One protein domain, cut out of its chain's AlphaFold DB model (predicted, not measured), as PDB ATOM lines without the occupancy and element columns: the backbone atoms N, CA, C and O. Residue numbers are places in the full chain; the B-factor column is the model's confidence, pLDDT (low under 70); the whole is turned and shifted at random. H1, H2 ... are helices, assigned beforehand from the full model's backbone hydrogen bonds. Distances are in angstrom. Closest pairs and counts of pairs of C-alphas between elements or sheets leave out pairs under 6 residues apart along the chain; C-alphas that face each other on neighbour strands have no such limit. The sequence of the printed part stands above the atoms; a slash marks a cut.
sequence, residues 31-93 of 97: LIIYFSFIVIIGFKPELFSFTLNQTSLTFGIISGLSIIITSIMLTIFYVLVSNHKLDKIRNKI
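What this domain is: This is residues 31 to 93 of the 97 residues of an uncharacterized protein of Rickettsiales bacterium (UniProt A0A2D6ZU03). One long straight helix, H3, makes the length of the model, and the shorter helix H1 runs beside its first part, nearly parallel in line but the opposite way. The small helix H2 and a loop, residues 50 to 58, make the turn at one end, while residues 72 to 93 of H3 stick out as a bare arm at the other. The printed part has 63 residues with three named helices, H1, H2 and H3 in chain order, and no named strand; its class is all helix. It is extended, with a radius of gyration of the C-alphas of 18.3 A and spans of 60 by 23 by 8 A.

Where its parts are: H1 is residues 31 to 43, 18.2 A from C-alpha 31 at (-43.447, -11.398, -18.239) to C-alpha 43. H2 is residues 46 to 49, 4.9 A long. H3 is residues 59 to 93, 51.2 A from C-alpha 59 at (-58.094, 0.405, -6.644) to C-alpha 93 at (-8.402, -8.932, -14.562).

How they stand to each other: H1 and H3 are close but not clearly touching; their closest C-alphas, of Ile 33 and Ile 67, are 8.0 A apart. They run opposite ways at a shallow tilt of 7 degrees. H1 and H2 are close but not clearly touching, with the C-alphas of Ile 41 and Phe 48 closest at 7.7 A. H2 touches H3, which meets it with residues 59 to 61 alone; the closest C-alphas, of Phe 48 and Gly 60, are 4.2 A apart. In H1 every O i to N i+4 pair is within hydrogen-bond range, in H3 28 of 31 are, and H2 is too short for such a pair.

The domain as a whole: The two C-alphas farthest apart, of Gln 54 and Ile 93, are 61.2 A apart. Without the free-standing residues 72 to 93, the body spans 34 by 23 by 8 A. The printed part has no cut. The link from H1 to H2 is tight, and that from H2 to H3 is short. The mean pLDDT of the printed part is 74.4, with residues 45 to 57 and 85 to 93 under 70.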
ATOM      1  N   LEU A  31     -42.356 -10.957 -17.371       87.00
ATOM      2  CA  LEU A  31     -43.447 -11.398 -18.239       87.00
ATOM      3  C   LEU A  31     -44.599 -12.012 -17.432       87.00
ATOM      4  O   LEU A  31     -45.753 -11.661 -17.664       87.00
ATOM      5  N   ILE A  32     -44.295 -12.879 -16.460       87.75
ATOM      6  CA  ILE A  32     -45.295 -13.512 -15.586       87.75
ATOM      7  C   ILE A  32     -46.039 -12.466 -14.752       87.75
ATOM      8  O   ILE A  32     -47.268 -12.512 -14.685       87.75
ATOM      9  N   ILE A  33     -45.329 -11.512 -14.139       82.69
ATOM     10  CA  ILE A  33     -45.955 -10.434 -13.352       82.69
ATOM     11  C   ILE A  33     -46.893  -9.609 -14.237       82.69
ATOM     12  O   ILE A  33     -48.040  -9.353 -13.866       82.69
ATOM     13  N   TYR A  34     -46.425  -9.233 -15.428       83.38
ATOM     14  CA  TYR A  34     -47.182  -8.400 -16.354       83.38
ATOM     15  C   TYR A  34     -48.437  -9.108 -16.883       83.38
ATOM     16  O   TYR A  34     -49.527  -8.538 -16.856       83.38
ATOM     17  N   PHE A  35     -48.321 -10.375 -17.290       86.50
ATOM     18  CA  PHE A  35     -49.475 -11.167 -17.723       86.50
ATOM     19  C   PHE A  35     -50.470 -11.406 -16.592       86.50
ATOM     20  O   PHE A  35     -51.673 -11.301 -16.817       86.50
ATOM     21  N   SER A  36     -49.991 -11.674 -15.374       82.31
ATOM     22  CA  SER A  36     -50.866 -11.841 -14.209       82.31
ATOM     23  C   SER A  36     -51.704 -10.584 -13.972       82.31
ATOM     24  O   SER A  36     -52.908 -10.678 -13.755       82.31
ATOM     25  N   PHE A  37     -51.102  -9.397 -14.097       77.94
ATOM     26  CA  PHE A  37     -51.827  -8.134 -13.987       77.94
ATOM     27  C   PHE A  37     -52.869  -7.937 -15.089       77.94
ATOM     28  O   PHE A  37     -54.019  -7.610 -14.791       77.94
ATOM     29  N   ILE A  38     -52.489  -8.170 -16.350       83.38
ATOM     30  CA  ILE A  38     -53.403  -8.034 -17.492       83.38
ATOM     31  C   ILE A  38     -54.605  -8.967 -17.336       83.38
ATOM     32  O   ILE A  38     -55.736  -8.547 -17.565       83.38
ATOM     33  N   VAL A  39     -54.377 -10.213 -16.913       84.12
ATOM     34  CA  VAL A  39     -55.444 -11.190 -16.657       84.12
ATOM     35  C   VAL A  39     -56.383 -10.679 -15.561       84.12
ATOM     36  O   VAL A  39     -57.596 -10.674 -15.754       84.12
ATOM     37  N   ILE A  40     -55.861 -10.178 -14.437       78.88
ATOM     38  CA  ILE A  40     -56.703  -9.658 -13.346       78.88
ATOM     39  C   ILE A  40     -57.561  -8.472 -13.822       78.88
ATOM     40  O   ILE A  40     -58.755  -8.433 -13.523       78.88
ATOM     41  N   ILE A  41     -56.994  -7.549 -14.607       75.81
ATOM     42  CA  ILE A  41     -57.737  -6.425 -15.206       75.81
ATOM     43  C   ILE A  41     -58.810  -6.911 -16.181       75.81
ATOM     44  O   ILE A  41     -59.938  -6.426 -16.131       75.81
ATOM     45  N   GLY A  42     -58.469  -7.851 -17.062       79.94
ATOM     46  CA  GLY A  42     -59.368  -8.319 -18.114       79.94
ATOM     47  C   GLY A  42     -60.568  -9.104 -17.587       79.94
ATOM     48  O   GLY A  42     -61.665  -8.957 -18.115       79.94
ATOM     49  N   PHE A  43     -60.383  -9.914 -16.537       79.00
ATOM     50  CA  PHE A  43     -61.451 -10.760 -15.992       79.00
ATOM     51  C   PHE A  43     -62.254 -10.106 -14.861       79.00
ATOM     52  O   PHE A  43     -63.414 -10.467 -14.674       79.00
ATOM     53  N   LYS A  44     -61.670  -9.179 -14.086       74.06
ATOM     54  CA  LYS A  44     -62.357  -8.515 -12.960       74.06
ATOM     55  C   LYS A  44     -62.111  -7.000 -12.912       74.06
ATOM     56  O   LYS A  44     -61.571  -6.499 -11.921       74.06
ATOM     57  N   PRO A  45     -62.564  -6.241 -13.925       69.38
ATOM     58  CA  PRO A  45     -62.431  -4.784 -13.933       69.38
ATOM     59  C   PRO A  45     -63.192  -4.107 -12.779       69.38
ATOM     60  O   PRO A  45     -62.764  -3.065 -12.290       69.38
ATOM     61  N   GLU A  46     -64.267  -4.723 -12.278       67.50
ATOM     62  CA  GLU A  46     -65.100  -4.194 -11.186       67.50
ATOM     63  C   GLU A  46     -64.335  -4.013  -9.865       67.50
ATOM     64  O   GLU A  46     -64.606  -3.073  -9.118       67.50
ATOM     65  N   LEU A  47     -63.319  -4.850  -9.599       64.69
ATOM     66  CA  LEU A  47     -62.429  -4.690  -8.438       64.69
ATOM     67  C   LEU A  47     -61.638  -3.380  -8.502       64.69
ATOM     68  O   LEU A  47     -61.266  -2.823  -7.472       64.69
ATOM     69  N   PHE A  48     -61.395  -2.880  -9.710       60.44
ATOM     70  CA  PHE A  48     -60.668  -1.643  -9.948       60.44
ATOM     71  C   PHE A  48     -61.584  -0.426 -10.068       60.44
ATOM     72  O   PHE A  48     -61.090   0.691  -9.954       60.44
ATOM     73  N   SER A  49     -62.892  -0.616 -10.248       59.56
ATOM     74  CA  SER A  49     -63.886   0.463 -10.293       59.56
ATOM     75  C   SER A  49     -64.353   0.923  -8.910       59.56
ATOM     76  O   SER A  49     -64.982   1.975  -8.811       59.56
ATOM     77  N   PHE A  50     -64.029   0.186  -7.839       64.50
ATOM     78  CA  PHE A  50     -64.284   0.641  -6.473       64.50
ATOM     79  C   PHE A  50     -63.450   1.893  -6.170       64.50
ATOM     80  O   PHE A  50     -62.217   1.857  -6.107       64.50
ATOM     81  N   THR A  51     -64.144   3.017  -6.010       59.81
ATOM     82  CA  THR A  51     -63.568   4.295  -5.599       59.81
ATOM     83  C   THR A  51     -63.503   4.340  -4.077       59.81
ATOM     84  O   THR A  51     -64.479   4.049  -3.382       59.81
ATOM     85  N   LEU A  52     -62.336   4.681  -3.534       59.69
ATOM     86  CA  LEU A  52     -62.185   4.865  -2.096       59.69
ATOM     87  C   LEU A  52     -62.708   6.270  -1.750       59.69
ATOM     88  O   LEU A  52     -62.113   7.271  -2.143       59.69
ATOM     89  N   ASN A  53     -63.842   6.346  -1.048       57.09
ATOM     90  CA  ASN A  53     -64.368   7.569  -0.425       57.09
ATOM     91  C   ASN A  53     -64.408   8.818  -1.330       57.09
ATOM     92  O   ASN A  53     -63.723   9.803  -1.056       57.09
ATOM     93  N   GLN A  54     -65.215   8.805  -2.400       62.00
ATOM     94  CA  GLN A  54     -65.498   9.992  -3.241       62.00
ATOM     95  C   GLN A  54     -64.266  10.649  -3.904       62.00
ATOM     96  O   GLN A  54     -64.371  11.723  -4.491       62.00
ATOM     97  N   THR A  55     -63.102  10.000  -3.846       62.25
ATOM     98  CA  THR A  55     -61.848  10.478  -4.433       62.25
ATOM     99  C   THR A  55     -61.591   9.726  -5.741       62.25
ATOM    100  O   THR A  55     -61.908   8.543  -5.848       62.25
ATOM    101  N   SER A  56     -60.970  10.367  -6.737       64.44
ATOM    102  CA  SER A  56     -60.632   9.747  -8.037       64.44
ATOM    103  C   SER A  56     -59.583   8.620  -7.962       64.44
ATOM    104  O   SER A  56     -59.157   8.106  -8.995       64.44
ATOM    105  N   LEU A  57     -59.139   8.235  -6.759       65.25
ATOM    106  CA  LEU A  57     -58.240   7.107  -6.533       65.25
ATOM    107  C   LEU A  57     -59.036   5.802  -6.538       65.25
ATOM    108  O   LEU A  57     -59.675   5.414  -5.559       65.25
ATOM    109  N   THR A  58     -58.971   5.117  -7.671       77.75
ATOM    110  CA  THR A  58     -59.468   3.757  -7.841       77.75
ATOM    111  C   THR A  58     -58.450   2.734  -7.349       77.75
ATOM    112  O   THR A  58     -57.234   2.928  -7.459       77.75
ATOM    113  N   PHE A  59     -58.941   1.579  -6.890       73.69
ATOM    114  CA  PHE A  59     -58.094   0.405  -6.644       73.69
ATOM    115  C   PHE A  59     -57.236   0.041  -7.870       73.69
ATOM    116  O   PHE A  59     -56.127  -0.473  -7.717       73.69
ATOM    117  N   GLY A  60     -57.699   0.381  -9.083       73.88
ATOM    118  CA  GLY A  60     -56.934   0.273 -10.331       73.88
ATOM    119  C   GLY A  60     -55.606   1.011 -10.282       73.88
ATOM    120  O   GLY A  60     -54.554   0.404 -10.484       73.88
ATOM    121  N   ILE A  61     -55.641   2.296  -9.937       78.25
ATOM    122  CA  ILE A  61     -54.443   3.140  -9.855       78.25
ATOM    123  C   ILE A  61     -53.470   2.601  -8.803       78.25
ATOM    124  O   ILE A  61     -52.283   2.455  -9.091       78.25
ATOM    125  N   ILE A  62     -53.967   2.238  -7.618       80.31
ATOM    126  CA  ILE A  62     -53.141   1.690  -6.529       80.31
ATOM    127  C   ILE A  62     -52.458   0.384  -6.953       80.31
ATOM    128  O   ILE A  62     -51.261   0.207  -6.721       80.31
ATOM    129  N   SER A  63     -53.190  -0.517  -7.611       78.25
ATOM    130  CA  SER A  63     -52.630  -1.785  -8.085       78.25
ATOM    131  C   SER A  63     -51.569  -1.591  -9.174       78.25
ATOM    132  O   SER A  63     -50.502  -2.201  -9.099       78.25
ATOM    133  N   GLY A  64     -51.808  -0.685 -10.131       80.19
ATOM    134  CA  GLY A  64     -50.841  -0.349 -11.174       80.19
ATOM    135  C   GLY A  64     -49.563   0.252 -10.590       80.19
ATOM    136  O   GLY A  64     -48.462  -0.155 -10.955       80.19
ATOM    137  N   LEU A  65     -49.697   1.154  -9.612       84.50
ATOM    138  CA  LEU A  65     -48.567   1.705  -8.857       84.50
ATOM    139  C   LEU A  65     -47.778   0.621  -8.120       84.50
ATOM    140  O   LEU A  65     -46.548   0.630  -8.159       84.50
ATOM    141  N   SER A  66     -48.465  -0.336  -7.494       81.00
ATOM    142  CA  SER A  66     -47.815  -1.453  -6.805       81.00
ATOM    143  C   SER A  66     -46.939  -2.271  -7.761       81.00
ATOM    144  O   SER A  66     -45.791  -2.573  -7.443       81.00
ATOM    145  N   ILE A  67     -47.415  -2.521  -8.983       82.12
ATOM    146  CA  ILE A  67     -46.655  -3.251 -10.007       82.12
ATOM    147  C   ILE A  67     -45.449  -2.468 -10.498       82.12
ATOM    148  O   ILE A  67     -44.383  -3.054 -10.682       82.12
ATOM    149  N   ILE A  68     -45.585  -1.155 -10.688       85.06
ATOM    150  CA  ILE A  68     -44.452  -0.298 -11.050       85.06
ATOM    151  C   ILE A  68     -43.367  -0.401  -9.971       85.06
ATOM    152  O   ILE A  68     -42.202  -0.635 -10.293       85.06
ATOM    153  N   ILE A  69     -43.749  -0.316  -8.692       87.75
ATOM    154  CA  ILE A  69     -42.823  -0.466  -7.561       87.75
ATOM    155  C   ILE A  69     -42.162  -1.851  -7.578       87.75
ATOM    156  O   ILE A  69     -40.938  -1.944  -7.467       87.75
ATOM    157  N   THR A  70     -42.931  -2.926  -7.772       83.12
ATOM    158  CA  THR A  70     -42.390  -4.290  -7.882       83.12
ATOM    159  C   THR A  70     -41.421  -4.426  -9.056       83.12
ATOM    160  O   THR A  70     -40.352  -5.013  -8.899       83.12
ATOM    161  N   SER A  71     -41.740  -3.846 -10.215       83.31
ATOM    162  CA  SER A  71     -40.884  -3.863 -11.405       83.31
ATOM    163  C   SER A  71     -39.561  -3.134 -11.160       83.31
ATOM    164  O   SER A  71     -38.496  -3.627 -11.543       83.31
ATOM    165  N   ILE A  72     -39.603  -1.982 -10.484       86.50
ATOM    166  CA  ILE A  72     -38.402  -1.227 -10.103       86.50
ATOM    167  C   ILE A  72     -37.561  -2.039  -9.113       86.50
ATOM    168  O   ILE A  72     -36.359  -2.195  -9.326       86.50
ATOM    169  N   MET A  73     -38.176  -2.620  -8.078       87.94
ATOM    170  CA  MET A  73     -37.490  -3.492  -7.116       87.94
ATOM    171  C   MET A  73     -36.805  -4.676  -7.801       87.94
ATOM    172  O   MET A  73     -35.640  -4.955  -7.521       87.94
ATOM    173  N   LEU A  74     -37.493  -5.342  -8.731       83.56
ATOM    174  CA  LEU A  74     -36.926  -6.452  -9.494       83.56
ATOM    175  C   LEU A  74     -35.732  -6.020 -10.345       83.56
ATOM    176  O   LEU A  74     -34.724  -6.725 -10.408       83.56
ATOM    177  N   THR A  75     -35.841  -4.855 -10.981       83.62
ATOM    178  CA  THR A  75     -34.765  -4.282 -11.793       83.62
ATOM    179  C   THR A  75     -33.549  -3.966 -10.928       83.62
ATOM    180  O   THR A  75     -32.437  -4.352 -11.279       83.62
ATOM    181  N   ILE A  76     -33.746  -3.342  -9.760       85.62
ATOM    182  CA  ILE A  76     -32.670  -3.068  -8.799       85.62
ATOM    183  C   ILE A  76     -32.022  -4.378  -8.343       85.62
ATOM    184  O   ILE A  76     -30.801  -4.511  -8.412       85.62
ATOM    185  N   PHE A  77     -32.819  -5.368  -7.938       85.62
ATOM    186  CA  PHE A  77     -32.321  -6.678  -7.521       85.62
ATOM    187  C   PHE A  77     -31.481  -7.344  -8.618       85.62
ATOM    188  O   PHE A  77     -30.374  -7.818  -8.360       85.62
ATOM    189  N   TYR A  78     -31.957  -7.323  -9.861       78.25
ATOM    190  CA  TYR A  78     -31.214  -7.847 -11.001       78.25
ATOM    191  C   TYR A  78     -29.901  -7.118 -11.249       78.25
ATOM    192  O   TYR A  78     -28.879  -7.772 -11.462       78.25
ATOM    193  N   VAL A  79     -29.921  -5.783 -11.244       78.62
ATOM    194  CA  VAL A  79     -28.725  -4.970 -11.472       78.62
ATOM    195  C   VAL A  79     -27.692  -5.273 -10.393       78.62
ATOM    196  O   VAL A  79     -26.536  -5.511 -10.725       78.62
ATOM    197  N   LEU A  80     -28.105  -5.383  -9.126       80.38
ATOM    198  CA  LEU A  80     -27.220  -5.780  -8.030       80.38
ATOM    199  C   LEU A  80     -26.623  -7.174  -8.256       80.38
ATOM    200  O   LEU A  80     -25.405  -7.326  -8.200       80.38
ATOM    201  N   VAL A  81     -27.442  -8.180  -8.575       79.62
ATOM    202  CA  VAL A  81     -26.979  -9.562  -8.809       79.62
ATOM    203  C   VAL A  81     -26.047  -9.660 -10.024       79.62
ATOM    204  O   VAL A  81     -25.020 -10.345  -9.970       79.62
ATOM    205  N   SER A  82     -26.375  -8.974 -11.120       71.56
ATOM    206  CA  SER A  82     -25.561  -8.953 -12.340       71.56
ATOM    207  C   SER A  82     -24.246  -8.210 -12.132       71.56
ATOM    208  O   SER A  82     -23.197  -8.729 -12.519       71.56
ATOM    209  N   ASN A  83     -24.270  -7.061 -11.451       71.56
ATOM    210  CA  ASN A  83     -23.065  -6.306 -11.115       71.56
ATOM    211  C   ASN A  83     -22.147  -7.109 -10.187       71.56
ATOM    212  O   ASN A  83     -20.950  -7.195 -10.446       71.56
ATOM    213  N   HIS A  84     -22.695  -7.829  -9.201       70.62
ATOM    214  CA  HIS A  84     -21.907  -8.694  -8.316       70.62
ATOM    215  C   HIS A  84     -21.192  -9.834  -9.063       70.62
ATOM    216  O   HIS A  84     -20.103 -10.274  -8.676       70.62
ATOM    217  N   LYS A  85     -21.800 -10.344 -10.144       65.75
ATOM    218  CA  LYS A  85     -21.164 -11.316 -11.047       65.75
ATOM    219  C   LYS A  85     -20.112 -10.666 -11.945       65.75
ATOM    220  O   LYS A  85     -19.098 -11.307 -12.217       65.75
ATOM    221  N   LEU A  86     -20.331  -9.430 -12.388       61.34
ATOM    222  CA  LEU A  86     -19.384  -8.676 -13.210       61.34
ATOM    223  C   LEU A  86     -18.119  -8.308 -12.418       61.34
ATOM    224  O   LEU A  86     -17.009  -8.486 -12.919       61.34
ATOM    225  N   ASP A  87     -18.270  -7.925 -11.150       63.59
ATOM    226  CA  ASP A  87     -17.155  -7.611 -10.249       63.59
ATOM    227  C   ASP A  87     -16.236  -8.810  -9.999       63.59
ATOM    228  O   ASP A  87     -15.016  -8.654  -9.913       63.59
ATOM    229  N   LYS A  88     -16.770 -10.041  -9.981       63.75
ATOM    230  CA  LYS A  88     -15.937 -11.258  -9.909       63.75
ATOM    231  C   LYS A  88     -14.995 -11.403 -11.105       63.75
ATOM    232  O   LYS A  88     -13.911 -11.966 -10.956       63.75
ATOM    233  N   ILE A  89     -15.399 -10.926 -12.279       62.88
ATOM    234  CA  ILE A  89     -14.580 -10.963 -13.497       62.88
ATOM    235  C   ILE A  89     -13.592  -9.798 -13.475       62.88
ATOM    236  O   ILE A  89     -12.402  -9.995 -13.716       62.88
ATOM    237  N   ARG A  90     -14.072  -8.603 -13.116       57.44
ATOM    238  CA  ARG A  90     -13.271  -7.379 -13.041       57.44
ATOM    239  C   ARG A  90     -12.098  -7.526 -12.064       57.44
ATOM    240  O   ARG A  90     -10.964  -7.232 -12.430       57.44
ATOM    241  N   ASN A  91     -12.334  -8.118 -10.893       60.78
ATOM    242  CA  ASN A  91     -11.290  -8.419  -9.906       60.78
ATOM    243  C   ASN A  91     -10.279  -9.479 -10.373       60.78
ATOM    244  O   ASN A  91      -9.149  -9.503  -9.895       60.78
ATOM    245  N   LYS A  92     -10.652 -10.360 -11.307       60.25
ATOM    246  CA  LYS A  92      -9.737 -11.355 -11.888       60.25
ATOM    247  C   LYS A  92      -8.786 -10.744 -12.923       60.25
ATOM    248  O   LYS A  92      -7.713 -11.295 -13.152       60.25
ATOM    249  N   ILE A  93      -9.193  -9.643 -13.552       57.88
ATOM    250  CA  ILE A  93      -8.402  -8.932 -14.562       57.88
ATOM    251  C   ILE A  93      -7.468  -7.926 -13.881       57.88
ATOM    252  O   ILE A  93      -6.280  -7.930 -14.169       57.88
TER     253      ILE A  93